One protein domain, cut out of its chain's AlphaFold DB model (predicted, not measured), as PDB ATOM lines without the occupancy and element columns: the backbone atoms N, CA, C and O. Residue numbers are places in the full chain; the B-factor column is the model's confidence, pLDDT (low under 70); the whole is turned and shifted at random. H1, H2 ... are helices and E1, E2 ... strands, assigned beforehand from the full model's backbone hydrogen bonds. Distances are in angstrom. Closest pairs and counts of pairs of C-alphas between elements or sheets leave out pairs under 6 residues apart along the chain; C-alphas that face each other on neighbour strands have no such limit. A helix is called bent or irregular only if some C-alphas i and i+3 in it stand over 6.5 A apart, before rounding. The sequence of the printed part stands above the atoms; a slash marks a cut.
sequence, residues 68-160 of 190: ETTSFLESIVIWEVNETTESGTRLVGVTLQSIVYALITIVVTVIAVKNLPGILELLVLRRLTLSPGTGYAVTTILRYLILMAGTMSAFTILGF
ATOM      1  N   GLU A  68     105.972 -86.759  -6.553       66.12
ATOM      2  CA  GLU A  68     106.378 -85.352  -6.686       66.12
ATOM      3  C   GLU A  68     107.443 -85.164  -7.785       66.12
ATOM      4  O   GLU A  68     107.515 -84.122  -8.434       66.12
ATOM      5  N   THR A  69     108.226 -86.208  -8.089       62.88
ATOM      6  CA  THR A  69     109.299 -86.157  -9.104       62.88
ATOM      7  C   THR A  69     108.805 -86.188 -10.558       62.88
ATOM      8  O   THR A  69     109.608 -86.082 -11.487       62.88
ATOM      9  N   THR A  70     107.505 -86.365 -10.786       66.31
ATOM     10  CA  THR A  70     106.906 -86.580 -12.114       66.31
ATOM     11  C   THR A  70     106.389 -85.304 -12.781       66.31
ATOM     12  O   THR A  70     105.783 -85.391 -13.846       66.31
ATOM     13  N   SER A  71     106.720 -84.127 -12.236       67.62
ATOM     14  CA  SER A  71     106.297 -82.799 -12.722       67.62
ATOM     15  C   SER A  71     106.574 -82.522 -14.208       67.62
ATOM     16  O   SER A  71     105.897 -81.708 -14.829       67.62
ATOM     17  N   PHE A  72     107.513 -83.234 -14.841       69.56
ATOM     18  CA  PHE A  72     107.728 -83.148 -16.289       69.56
ATOM     19  C   PHE A  72     106.500 -83.596 -17.113       69.56
ATOM     20  O   PHE A  72     106.282 -83.087 -18.214       69.56
ATOM     21  N   LEU A  73     105.675 -84.508 -16.583       73.25
ATOM     22  CA  LEU A  73     104.434 -84.997 -17.205       73.25
ATOM     23  C   LEU A  73     103.276 -83.996 -17.085       73.25
ATOM     24  O   LEU A  73     102.286 -84.125 -17.807       73.25
ATOM     25  N   GLU A  74     103.393 -83.004 -16.200       74.12
ATOM     26  CA  GLU A  74     102.401 -81.941 -16.021       74.12
ATOM     27  C   GLU A  74     102.394 -80.955 -17.200       74.12
ATOM     28  O   GLU A  74     101.388 -80.311 -17.480       74.12
ATOM     29  N   SER A  75     103.491 -80.899 -17.963       76.25
ATOM     30  CA  SER A  75     103.622 -80.026 -19.136       76.25
ATOM     31  C   SER A  75     102.640 -80.346 -20.273       76.25
ATOM     32  O   SER A  75     102.370 -79.482 -21.108       76.25
ATOM     33  N   ILE A  76     102.093 -81.567 -20.314       83.06
ATOM     34  CA  ILE A  76     101.161 -82.014 -21.354       83.06
ATOM     35  C   ILE A  76      99.749 -82.072 -20.768       83.06
ATOM     36  O   ILE A  76      99.364 -83.055 -20.131       83.06
ATOM     37  N   VAL A  77      98.966 -81.020 -21.018       87.69
ATOM     38  CA  VAL A  77      97.532 -80.962 -20.701       87.69
ATOM     39  C   VAL A  77      96.746 -81.700 -21.786       87.69
ATOM     40  O   VAL A  77      96.916 -81.418 -22.970       87.69
ATOM     41  N   ILE A  78      95.888 -82.646 -21.392       88.19
ATOM     42  CA  ILE A  78      95.061 -83.425 -22.328       88.19
ATOM     43  C   ILE A  78      93.672 -82.797 -22.473       88.19
ATOM     44  O   ILE A  78      93.176 -82.651 -23.589       88.19
ATOM     45  N   TRP A  79      93.038 -82.418 -21.360       90.62
ATOM     46  CA  TRP A  79      91.776 -81.673 -21.359       90.62
ATOM     47  C   TRP A  79      91.657 -80.792 -20.120       90.62
ATOM     48  O   TRP A  79      92.378 -80.978 -19.144       90.62
ATOM     49  N   GLU A  80      90.719 -79.852 -20.144       87.50
ATOM     50  CA  GLU A  80      90.423 -78.972 -19.015       87.50
ATOM     51  C   GLU A  80      89.076 -79.336 -18.396       87.50
ATOM     52  O   GLU A  80      88.111 -79.667 -19.092       87.50
ATOM     53  N   VAL A  81      89.005 -79.264 -17.073       85.94
ATOM     54  CA  VAL A  81      87.767 -79.431 -16.318       85.94
ATOM     55  C   VAL A  81      87.478 -78.175 -15.514       85.94
ATOM     56  O   VAL A  81      88.374 -77.509 -14.999       85.94
ATOM     57  N   ASN A  82      86.194 -77.853 -15.394       84.88
ATOM     58  CA  ASN A  82      85.747 -76.818 -14.477       84.88
ATOM     59  C   ASN A  82      85.792 -77.389 -13.063       84.88
ATOM     60  O   ASN A  82      85.051 -78.326 -12.771       84.88
ATOM     61  N   GLU A  83      86.620 -76.820 -12.197       79.88
ATOM     62  CA  GLU A  83      86.637 -77.094 -10.770       79.88
ATOM     63  C   GLU A  83      85.880 -75.984 -10.031       79.88
ATOM     64  O   GLU A  83      86.229 -74.805 -10.093       79.88
ATOM     65  N   THR A  84      84.787 -76.352  -9.365       77.88
ATOM     66  CA  THR A  84      83.951 -75.422  -8.607       77.88
ATOM     67  C   THR A  84      84.474 -75.390  -7.182       77.88
ATOM     68  O   THR A  84      84.225 -76.316  -6.414       77.88
ATOM     69  N   THR A  85      85.205 -74.334  -6.841       73.38
ATOM     70  CA  THR A  85      85.688 -74.084  -5.477       73.38
ATOM     71  C   THR A  85      84.823 -73.020  -4.804       73.38
ATOM     72  O   THR A  85      84.071 -72.309  -5.473       73.38
ATOM     73  N   GLU A  86      84.948 -72.858  -3.486       74.38
ATOM     74  CA  GLU A  86      84.245 -71.805  -2.730       74.38
ATOM     75  C   GLU A  86      84.551 -70.385  -3.251       74.38
ATOM     76  O   GLU A  86      83.751 -69.471  -3.083       74.38
ATOM     77  N   SER A  87      85.686 -70.204  -3.937       73.94
ATOM     78  CA  SER A  87      86.129 -68.931  -4.526       73.94
ATOM     79  C   SER A  87      85.737 -68.745  -6.003       73.94
ATOM     80  O   SER A  87      86.194 -67.795  -6.637       73.94
ATOM     81  N   GLY A  88      84.924 -69.644  -6.569       76.19
ATOM     82  CA  GLY A  88      84.471 -69.602  -7.961       76.19
ATOM     83  C   GLY A  88      84.925 -70.800  -8.799       76.19
ATOM     84  O   GLY A  88      85.555 -71.742  -8.310       76.19
ATOM     85  N   THR A  89      84.568 -70.777 -10.082       80.12
ATOM     86  CA  THR A  89      84.925 -71.818 -11.053       80.12
ATOM     87  C   THR A  89      86.315 -71.543 -11.622       80.12
ATOM     88  O   THR A  89      86.544 -70.490 -12.213       80.12
ATOM     89  N   ARG A  90      87.250 -72.481 -11.442       79.94
ATOM     90  CA  ARG A  90      88.585 -72.435 -12.053       79.94
ATOM     91  C   ARG A  90      88.719 -73.546 -13.082       79.94
ATOM     92  O   ARG A  90      88.203 -74.640 -12.882       79.94
ATOM     93  N   LEU A  91      89.407 -73.256 -14.179       79.31
ATOM     94  CA  LEU A  91      89.782 -74.266 -15.160       79.31
ATOM     95  C   LEU A  91      91.050 -74.958 -14.670       79.31
ATOM     96  O   LEU A  91      92.064 -74.298 -14.441       79.31
ATOM     97  N   VAL A  92      90.972 -76.271 -14.483       82.44
ATOM     98  CA  VAL A  92      92.109 -77.112 -14.107       82.44
ATOM     99  C   VAL A  92      92.379 -78.094 -15.234       82.44
ATOM    100  O   VAL A  92      91.485 -78.814 -15.682       82.44
ATOM    101  N   GLY A  93      93.619 -78.092 -15.719       85.25
ATOM    102  CA  GLY A  93      94.078 -79.003 -16.757       85.25
ATOM    103  C   GLY A  93      94.329 -80.394 -16.186       85.25
ATOM    104  O   GLY A  93      95.128 -80.561 -15.269       85.25
ATOM    105  N   VAL A  94      93.677 -81.404 -16.752       88.56
ATOM    106  CA  VAL A  94      94.016 -82.807 -16.525       88.56
ATOM    107  C   VAL A  94      95.172 -83.165 -17.451       88.56
ATOM    108  O   VAL A  94      95.063 -83.086 -18.679       88.56
ATOM    109  N   THR A  95      96.301 -83.529 -16.852       91.38
ATOM    110  CA  THR A  95      97.568 -83.747 -17.556       91.38
ATOM    111  C   THR A  95      97.842 -85.230 -17.783       91.38
ATOM    112  O   THR A  95      97.145 -86.109 -17.265       91.38
ATOM    113  N   LEU A  96      98.895 -85.537 -18.545       88.31
ATOM    114  CA  LEU A  96      99.369 -86.912 -18.713       88.31
ATOM    115  C   LEU A  96      99.744 -87.561 -17.370       88.31
ATOM    116  O   LEU A  96      99.520 -88.757 -17.179       88.31
ATOM    117  N   GLN A  97     100.237 -86.765 -16.417       86.94
ATOM    118  CA  GLN A  97     100.487 -87.206 -15.045       86.94
ATOM    119  C   GLN A  97      99.210 -87.742 -14.385       86.94
ATOM    120  O   GLN A  97      99.223 -88.836 -13.818       86.94
ATOM    121  N   SER A  98      98.093 -87.020 -14.511       88.31
ATOM    122  CA  SER A  98      96.800 -87.438 -13.963       88.31
ATOM    123  C   SER A  98      96.344 -88.782 -14.534       88.31
ATOM    124  O   SER A  98      95.854 -89.631 -13.793       88.31
ATOM    125  N   ILE A  99      96.561 -89.034 -15.829       89.69
ATOM    126  CA  ILE A  99      96.240 -90.334 -16.443       89.69
ATOM    127  C   ILE A  99      97.052 -91.464 -15.818       89.69
ATOM    128  O   ILE A  99      96.496 -92.501 -15.450       89.69
ATOM    129  N   VAL A 100      98.367 -91.270 -15.698       89.25
ATOM    130  CA  VAL A 100      99.264 -92.266 -15.106       89.25
ATOM    131  C   VAL A 100      98.852 -92.547 -13.663       89.25
ATOM    132  O   VAL A 100      98.767 -93.708 -13.267       89.25
ATOM    133  N   TYR A 101      98.516 -91.513 -12.892       86.94
ATOM    134  CA  TYR A 101      98.079 -91.673 -11.507       86.94
ATOM    135  C   TYR A 101      96.737 -92.376 -11.405       86.94
ATOM    136  O   TYR A 101      96.611 -93.296 -10.605       86.94
ATOM    137  N   ALA A 102      95.766 -92.029 -12.248       90.00
ATOM    138  CA  ALA A 102      94.488 -92.727 -12.288       90.00
ATOM    139  C   ALA A 102      94.678 -94.223 -12.593       90.00
ATOM    140  O   ALA A 102      94.079 -95.070 -11.929       90.00
ATOM    141  N   LEU A 103      95.563 -94.564 -13.539       91.00
ATOM    142  CA  LEU A 103      95.883 -95.952 -13.873       91.00
ATOM    143  C   LEU A 103      96.538 -96.684 -12.696       91.00
ATOM    144  O   LEU A 103      96.127 -97.791 -12.347       91.00
ATOM    145  N   ILE A 104      97.527 -96.058 -12.060       88.50
ATOM    146  CA  ILE A 104      98.194 -96.594 -10.873       88.50
ATOM    147  C   ILE A 104      97.179 -96.815  -9.745       88.50
ATOM    148  O   ILE A 104      97.146 -97.897  -9.160       88.50
ATOM    149  N   THR A 105      96.311 -95.840  -9.471       89.81
ATOM    150  CA  THR A 105      95.242 -95.945  -8.471       89.81
ATOM    151  C   THR A 105      94.313 -97.120  -8.768       89.81
ATOM    152  O   THR A 105      93.992 -97.880  -7.853       89.81
ATOM    153  N   ILE A 106      93.926 -97.336 -10.029       90.44
ATOM    154  CA  ILE A 106      93.117 -98.499 -10.428       90.44
ATOM    155  C   ILE A 106      93.872 -99.807 -10.161       90.44
ATOM    156  O   ILE A 106      93.313-100.719  -9.552       90.44
ATOM    157  N   VAL A 107      95.144 -99.905 -10.562       90.94
ATOM    158  CA  VAL A 107      95.970-101.105 -10.337       90.94
ATOM    159  C   VAL A 107      96.095-101.410  -8.844       90.94
ATOM    160  O   VAL A 107      95.828-102.538  -8.427       90.94
ATOM    161  N   VAL A 108      96.430-100.407  -8.029       88.19
ATOM    162  CA  VAL A 108      96.519-100.537  -6.567       88.19
ATOM    163  C   VAL A 108      95.181-100.981  -5.981       88.19
ATOM    164  O   VAL A 108      95.153-101.893  -5.159       88.19
ATOM    165  N   THR A 109      94.068-100.410  -6.442       90.50
ATOM    166  CA  THR A 109      92.719-100.788  -5.991       90.50
ATOM    167  C   THR A 109      92.413-102.249  -6.306       90.50
ATOM    168  O   THR A 109      91.961-102.992  -5.434       90.50
ATOM    169  N   VAL A 110      92.696-102.702  -7.530       92.25
ATOM    170  CA  VAL A 110      92.482-104.098  -7.938       92.25
ATOM    171  C   VAL A 110      93.343-105.043  -7.101       92.25
ATOM    172  O   VAL A 110      92.851-106.070  -6.626       92.25
ATOM    173  N   ILE A 111      94.613-104.699  -6.878       88.88
ATOM    174  CA  ILE A 111      95.511-105.467  -6.010       88.88
ATOM    175  C   ILE A 111      94.948-105.510  -4.584       88.88
ATOM    176  O   ILE A 111      94.863-106.595  -4.009       88.88
ATOM    177  N   ALA A 112      94.502-104.383  -4.029       87.69
ATOM    178  CA  ALA A 112      93.930-104.313  -2.689       87.69
ATOM    179  C   ALA A 112      92.696-105.216  -2.551       87.69
ATOM    180  O   ALA A 112      92.665-106.070  -1.670       87.69
ATOM    181  N   VAL A 113      91.723-105.118  -3.464       91.62
ATOM    182  CA  VAL A 113      90.499-105.945  -3.464       91.62
ATOM    183  C   VAL A 113      90.817-107.443  -3.561       91.62
ATOM    184  O   VAL A 113      90.176-108.262  -2.893       91.62
ATOM    185  N   LYS A 114      91.819-107.817  -4.371       90.81
ATOM    186  CA  LYS A 114      92.253-109.215  -4.528       90.81
ATOM    187  C   LYS A 114      92.942-109.759  -3.279       90.81
ATOM    188  O   LYS A 114      92.683-110.903  -2.917       90.81
ATOM    189  N   ASN A 115      93.778-108.958  -2.621       85.62
ATOM    190  CA  ASN A 115      94.517-109.365  -1.422       85.62
ATOM    191  C   ASN A 115      93.698-109.222  -0.127       85.62
ATOM    192  O   ASN A 115      94.060-109.800   0.896       85.62
ATOM    193  N   LEU A 116      92.573-108.505  -0.178       87.75
ATOM    194  CA  LEU A 116      91.727-108.211   0.976       87.75
ATOM    195  C   LEU A 116      91.315-109.438   1.810       87.75
ATOM    196  O   LEU A 116      91.428-109.347   3.029       87.75
ATOM    197  N   PRO A 117      90.882-110.580   1.233       82.88
ATOM    198  CA  PRO A 117      90.505-111.744   2.036       82.88
ATOM    199  C   PRO A 117      91.676-112.301   2.838       82.88
ATOM    200  O   PRO A 117      91.507-112.602   4.011       82.88
ATOM    201  N   GLY A 118      92.868-112.380   2.233       81.25
ATOM    202  CA  GLY A 118      94.063-112.883   2.914       81.25
ATOM    203  C   GLY A 118      94.512-111.951   4.040       81.25
ATOM    204  O   GLY A 118      94.875-112.406   5.121       81.25
ATOM    205  N   ILE A 119      94.415-110.635   3.824       79.69
ATOM    206  CA  ILE A 119      94.688-109.624   4.856       79.69
ATOM    207  C   ILE A 119      93.673-109.748   6.004       79.69
ATOM    208  O   ILE A 119      94.064-109.800   7.166       79.69
ATOM    209  N   LEU A 120      92.377-109.843   5.700       82.44
ATOM    210  CA  LEU A 120      91.317-110.026   6.700       82.44
ATOM    211  C   LEU A 120      91.501-111.311   7.507       82.44
ATOM    212  O   LEU A 120      91.315-111.295   8.725       82.44
ATOM    213  N   GLU A 121      91.891-112.401   6.848       79.19
ATOM    214  CA  GLU A 121      92.154-113.684   7.491       79.19
ATOM    215  C   GLU A 121      93.283-113.577   8.524       79.19
ATOM    216  O   GLU A 121      93.130-113.978   9.681       79.19
ATOM    217  N   LEU A 122      94.390-112.946   8.124       74.19
ATOM    218  CA  LEU A 122      95.581-112.767   8.950       74.19
ATOM    219  C   LEU A 122      95.388-111.757  10.092       74.19
ATOM    220  O   LEU A 122      95.930-111.969  11.181       74.19
ATOM    221  N   LEU A 123      94.659-110.660   9.858       69.31
ATOM    222  CA  LEU A 123      94.530-109.559  10.822       69.31
ATOM    223  C   LEU A 123      93.326-109.695  11.759       69.31
ATOM    224  O   LEU A 123      93.448-109.351  12.934       69.31
ATOM    225  N   VAL A 124      92.175-110.153  11.258       68.25
ATOM    226  CA  VAL A 124      90.887-110.035  11.966       68.25
ATOM    227  C   VAL A 124      90.263-111.398  12.250       68.25
ATOM    228  O   VAL A 124      89.940-111.680  13.405       68.25
ATOM    229  N   LEU A 125      90.125-112.275  11.247       65.56
ATOM    230  CA  LEU A 125      89.421-113.557  11.433       65.56
ATOM    231  C   LEU A 125      90.174-114.509  12.367       65.56
ATOM    232  O   LEU A 125      89.551-115.342  13.012       65.56
ATOM    233  N   ARG A 126      91.496-114.368  12.513       65.00
ATOM    234  CA  ARG A 126      92.250-115.185  13.474       65.00
ATOM    235  C   ARG A 126      91.919-114.872  14.942       65.00
ATOM    236  O   ARG A 126      92.260-115.664  15.812       65.00
ATOM    237  N   ARG A 127      91.289-113.721  15.219       63.94
ATOM    238  CA  ARG A 127      90.901-113.269  16.570       63.94
ATOM    239  C   ARG A 127      89.385-113.174  16.777       63.94
ATOM    240  O   ARG A 127      88.956-113.070  17.919       63.94
ATOM    241  N   LEU A 128      88.583-113.211  15.708       69.62
ATOM    242  CA  LEU A 128      87.118-113.217  15.770       69.62
ATOM    243  C   LEU A 128      86.564-114.554  15.266       69.62
ATOM    244  O   LEU A 128      86.758-114.918  14.107       69.62
ATOM    245  N   THR A 129      85.786-115.241  16.098       69.06
ATOM    246  CA  THR A 129      85.021-116.438  15.721       69.06
ATOM    247  C   THR A 129      83.781-116.052  14.910       69.06
ATOM    248  O   THR A 129      82.654-116.040  15.400       69.06
ATOM    249  N   LEU A 130      83.975-115.695  13.642       73.31
ATOM    250  CA  LEU A 130      82.861-115.436  12.728       73.31
ATOM    251  C   LEU A 130      82.309-116.748  12.166       73.31
ATOM    252  O   LEU A 130      83.063-117.652  11.806       73.31
ATOM    253  N   SER A 131      80.982-116.829  12.024       79.75
ATOM    254  CA  SER A 131      80.378-117.896  11.226       79.75
ATOM    255  C   SER A 131      80.834-117.765   9.760       79.75
ATOM    256  O   SER A 131      81.080-116.643   9.290       79.75
ATOM    257  N   PRO A 132      80.914-118.872   8.997       77.00
ATOM    258  CA  PRO A 132      81.331-118.833   7.593       77.00
ATOM    259  C   PRO A 132      80.526-117.837   6.739       77.00
ATOM    260  O   PRO A 132      81.084-117.172   5.867       77.00
ATOM    261  N   GLY A 133      79.227-117.677   7.029       82.44
ATOM    262  CA  GLY A 133      78.349-116.726   6.341       82.44
ATOM    263  C   GLY A 133      78.672-115.262   6.654       82.44
ATOM    264  O   GLY A 133      78.779-114.446   5.738       82.44
ATOM    265  N   THR A 134      78.899-114.926   7.928       85.69
ATOM    266  CA  THR A 134      79.228-113.552   8.339       85.69
ATOM    267  C   THR A 134      80.603-113.129   7.820       85.69
ATOM    268  O   THR A 134      80.743-112.024   7.297       85.69
ATOM    269  N   GLY A 135      81.609-114.010   7.888       84.38
ATOM    270  CA  GLY A 135      82.951-113.723   7.365       84.38
ATOM    271  C   GLY A 135      82.952-113.433   5.859       84.38
ATOM    272  O   GLY A 135      83.596-112.483   5.399       84.38
ATOM    273  N   TYR A 136      82.164-114.194   5.093       84.56
ATOM    274  CA  TYR A 136      81.985-113.958   3.661       84.56
ATOM    275  C   TYR A 136      81.261-112.636   3.369       84.56
ATOM    276  O   TYR A 136      81.709-111.868   2.510       84.56
ATOM    277  N   ALA A 137      80.179-112.336   4.095       89.81
ATOM    278  CA  ALA A 137      79.421-111.098   3.925       89.81
ATOM    279  C   ALA A 137      80.282-109.859   4.218       89.81
ATOM    280  O   ALA A 137      80.356-108.953   3.388       89.81
ATOM    281  N   VAL A 138      81.008-109.856   5.340       88.75
ATOM    282  CA  VAL A 138      81.920-108.763   5.719       88.75
ATOM    283  C   VAL A 138      82.997-108.561   4.656       88.75
ATOM    284  O   VAL A 138      83.196-107.441   4.189       88.75
ATOM    285  N   THR A 139      83.650-109.640   4.213       89.25
ATOM    286  CA  THR A 139      84.682-109.566   3.165       89.25
ATOM    287  C   THR A 139      84.114-109.002   1.864       89.25
ATOM    288  O   THR A 139      84.754-108.187   1.201       89.25
ATOM    289  N   THR A 140      82.898-109.406   1.500       91.81
ATOM    290  CA  THR A 140      82.220-108.941   0.286       91.81
ATOM    291  C   THR A 140      81.876-107.454   0.367       91.81
ATOM    292  O   THR A 140      82.180-106.711  -0.564       91.81
ATOM    293  N   ILE A 141      81.320-106.992   1.491       93.44
ATOM    294  CA  ILE A 141      81.022-105.571   1.720       93.44
ATOM    295  C   ILE A 141      82.308-104.743   1.656       93.44
ATOM    296  O   ILE A 141      82.365-103.758   0.922       93.44
ATOM    297  N   LEU A 142      83.370-105.168   2.349       92.31
ATOM    298  CA  LEU A 142      84.659-104.474   2.321       92.31
ATOM    299  C   LEU A 142      85.248-104.403   0.906       92.31
ATOM    300  O   LEU A 142      85.753-103.356   0.508       92.31
ATOM    301  N   ARG A 143      85.150-105.479   0.113       92.94
ATOM    302  CA  ARG A 143      85.593-105.469  -1.291       92.94
ATOM    303  C   ARG A 143      84.861-104.410  -2.106       92.94
ATOM    304  O   ARG A 143      85.514-103.672  -2.841       92.94
ATOM    305  N   TYR A 144      83.539-104.312  -1.963       94.19
ATOM    306  CA  TYR A 144      82.759-103.291  -2.660       94.19
ATOM    307  C   TYR A 144      83.099-101.878  -2.191       94.19
ATOM    308  O   TYR A 144      83.217-100.987  -3.029       94.19
ATOM    309  N   LEU A 145      83.335-101.671  -0.892       93.25
ATOM    310  CA  LEU A 145      83.754-100.371  -0.365       93.25
ATOM    311  C   LEU A 145      85.108 -99.932  -0.931       93.25
ATOM    312  O   LEU A 145      85.236 -98.797  -1.381       93.25
ATOM    313  N   ILE A 146      86.100-100.827  -0.964       91.75
ATOM    314  CA  ILE A 146      87.419-100.523  -1.539       91.75
ATOM    315  C   ILE A 146      87.305-100.263  -3.040       91.75
ATOM    316  O   ILE A 146      87.885 -99.299  -3.535       91.75
ATOM    317  N   LEU A 147      86.547-101.089  -3.765       93.38
ATOM    318  CA  LEU A 147      86.336-100.906  -5.200       93.38
ATOM    319  C   LEU A 147      85.685 -99.550  -5.496       93.38
ATOM    320  O   LEU A 147      86.138 -98.832  -6.388       93.38
ATOM    321  N   MET A 148      84.656 -99.185  -4.729       91.62
ATOM    322  CA  MET A 148      83.963 -97.906  -4.846       91.62
ATOM    323  C   MET A 148      84.905 -96.738  -4.540       91.62
ATOM    324  O   MET A 148      84.995 -95.816  -5.345       91.62
ATOM    325  N   ALA A 149      85.644 -96.796  -3.428       90.19
ATOM    326  CA  ALA A 149      86.591 -95.754  -3.043       90.19
ATOM    327  C   ALA A 149      87.700 -95.574  -4.088       90.19
ATOM    328  O   ALA A 149      87.943 -94.458  -4.533       90.19
ATOM    329  N   GLY A 150      88.322 -96.662  -4.545       91.25
ATOM    330  CA  GLY A 150      89.389 -96.603  -5.541       91.25
ATOM    331  C   GLY A 150      88.919 -96.111  -6.909       91.25
ATOM    332  O   GLY A 150      89.597 -95.300  -7.541       91.25
ATOM    333  N   THR A 151      87.724 -96.527  -7.341       91.31
ATOM    334  CA  THR A 151      87.095 -96.014  -8.571       91.31
ATOM    335  C   THR A 151      86.794 -94.522  -8.447       91.31
ATOM    336  O   THR A 151      87.091 -93.749  -9.355       91.31
ATOM    337  N   MET A 152      86.253 -94.102  -7.301       90.19
ATOM    338  CA  MET A 152      85.964 -92.700  -7.019       90.19
ATOM    339  C   MET A 152      87.243 -91.853  -7.023       90.19
ATOM    340  O   MET A 152      87.283 -90.817  -7.679       90.19
ATOM    341  N   SER A 153      88.315 -92.322  -6.375       90.38
ATOM    342  CA  SER A 153      89.622 -91.659  -6.391       90.38
ATOM    343  C   SER A 153      90.186 -91.526  -7.804       90.38
ATOM    344  O   SER A 153      90.651 -90.449  -8.168       90.38
ATOM    345  N   ALA A 154      90.109 -92.579  -8.628       89.38
ATOM    346  CA  ALA A 154      90.550 -92.518 -10.020       89.38
ATOM    347  C   ALA A 154      89.751 -91.479 -10.825       89.38
ATOM    348  O   ALA A 154      90.336 -90.689 -11.563       89.38
ATOM    349  N   PHE A 155      88.430 -91.415 -10.640       90.62
ATOM    350  CA  PHE A 155      87.600 -90.394 -11.279       90.62
ATOM    351  C   PHE A 155      87.945 -88.976 -10.820       90.62
ATOM    352  O   PHE A 155      88.025 -88.077 -11.655       90.62
ATOM    353  N   THR A 156      88.210 -88.765  -9.532       87.12
ATOM    354  CA  THR A 156      88.647 -87.458  -9.027       87.12
ATOM    355  C   THR A 156      89.966 -87.017  -9.663       87.12
ATOM    356  O   THR A 156      90.067 -85.871 -10.093       87.12
ATOM    357  N   ILE A 157      90.940 -87.922  -9.817       87.62
ATOM    358  CA  ILE A 157      92.216 -87.628 -10.495       87.62
ATOM    359  C   ILE A 157      91.990 -87.219 -11.962       87.62
ATOM    360  O   ILE A 157      92.672 -86.336 -12.478       87.62
ATOM    361  N   LEU A 158      91.007 -87.828 -12.628       89.81
ATOM    362  CA  LEU A 158      90.612 -87.499 -14.002       89.81
ATOM    363  C   LEU A 158      89.736 -86.234 -14.109       89.81
ATOM    364  O   LEU A 158      89.238 -85.922 -15.190       89.81
ATOM    365  N   GLY A 159      89.525 -85.505 -13.010       86.19
ATOM    366  CA  GLY A 159      88.781 -84.248 -13.009       86.19
ATOM    367  C   GLY A 159      87.259 -84.400 -12.918       86.19
ATOM    368  O   GLY A 159      86.525 -83.435 -13.147       86.19
ATOM    369  N   PHE A 160      86.747 -85.587 -12.577       87.31
ATOM    370  CA  PHE A 160      85.324 -85.748 -12.280       87.31
ATOM    371  C   PHE A 160      84.995 -85.171 -10.904       87.31
ATOM    372  O   PHE A 160      85.568 -85.545  -9.879       87.31
TER     373      PHE A 160
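This is residues 68 to 160 of the 190 residues of the protein "Potassium efflux system KefA protein" of Vibrio variabilis (UniProt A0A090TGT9). Two long helical stretches, arm H2a and helix H3, run side by side in opposite directions and make the longest axis; the hairpin of E1 and E2 stands crosswise at one end, with short H1 there too. At the other end, short arm H2b turns off and a loop folds back into H3. The printed part has 93 residues with three named helices and two named antiparallel strands, in the order H1 E1 E2 H2 H3, of mixed class. It is only just loose, close to extended, with a radius of gyration of the C-alphas of 18.4 A and spans of 52 by 29 by 17 A.

H1, residues 68 to 75, touches residues 96 to 97 alone of H2a, residues 96 to 114, at a steep tilt of 48 degrees; the closest C-alphas, Leu 73 and Gln 97, are 5.0 A apart. E1, residues 77 to 85, and E2, residues 88 to 95, form an antiparallel hairpin at 154 degrees, with N 81 and O 92 2.9 A apart, within hydrogen-bond range. H2, residues 96 to 125, was assigned as one helix by its hydrogen bonds but is bent, C-alphas 114 and 117 being 7.2 A apart; H2a and H2b, residues 117 to 125, stand at a steep tilt of 59 degrees. H3, residues 132 to 157, touches H2a at a shallow tilt of 1 degrees, opposite ways, the closest C-alphas being Ala 102 and Ala 154, 4.5 A. H3 only just touches H2b, by residues 135 to 139 alone, with 3 pairs of C-alphas within 8 A, Pro 117 and Thr 139 closest at 6.3 A. Every O i to N i+4 pair is within hydrogen-bond range in H2a and H3, against 4 of 5 in H2b and 0 of 4 in H1, where 2 of 5 O i to N i+3 pairs are.

H1 begins at C-alpha 68 (106.378, -85.352, -6.686) and is irregular, C-alphas 69 and 72 being 7.9 A apart; H2b is irregular too, with 6.7 A from C-alpha 122 to 125. From first to last C-alpha, E1 measures 20.5 A, E2 21.5 A, H2a 27.4 A and H3 37.7 A, ending at C-alpha 157 (92.216, -87.628, -10.495).

The C-alphas of Ser 75 and Ser 131, the two farthest apart, are 53.8 A from each other. The printed part has no cut and no long link. Confidence is low, under 70, at residues 68 to 72 and 123 to 129.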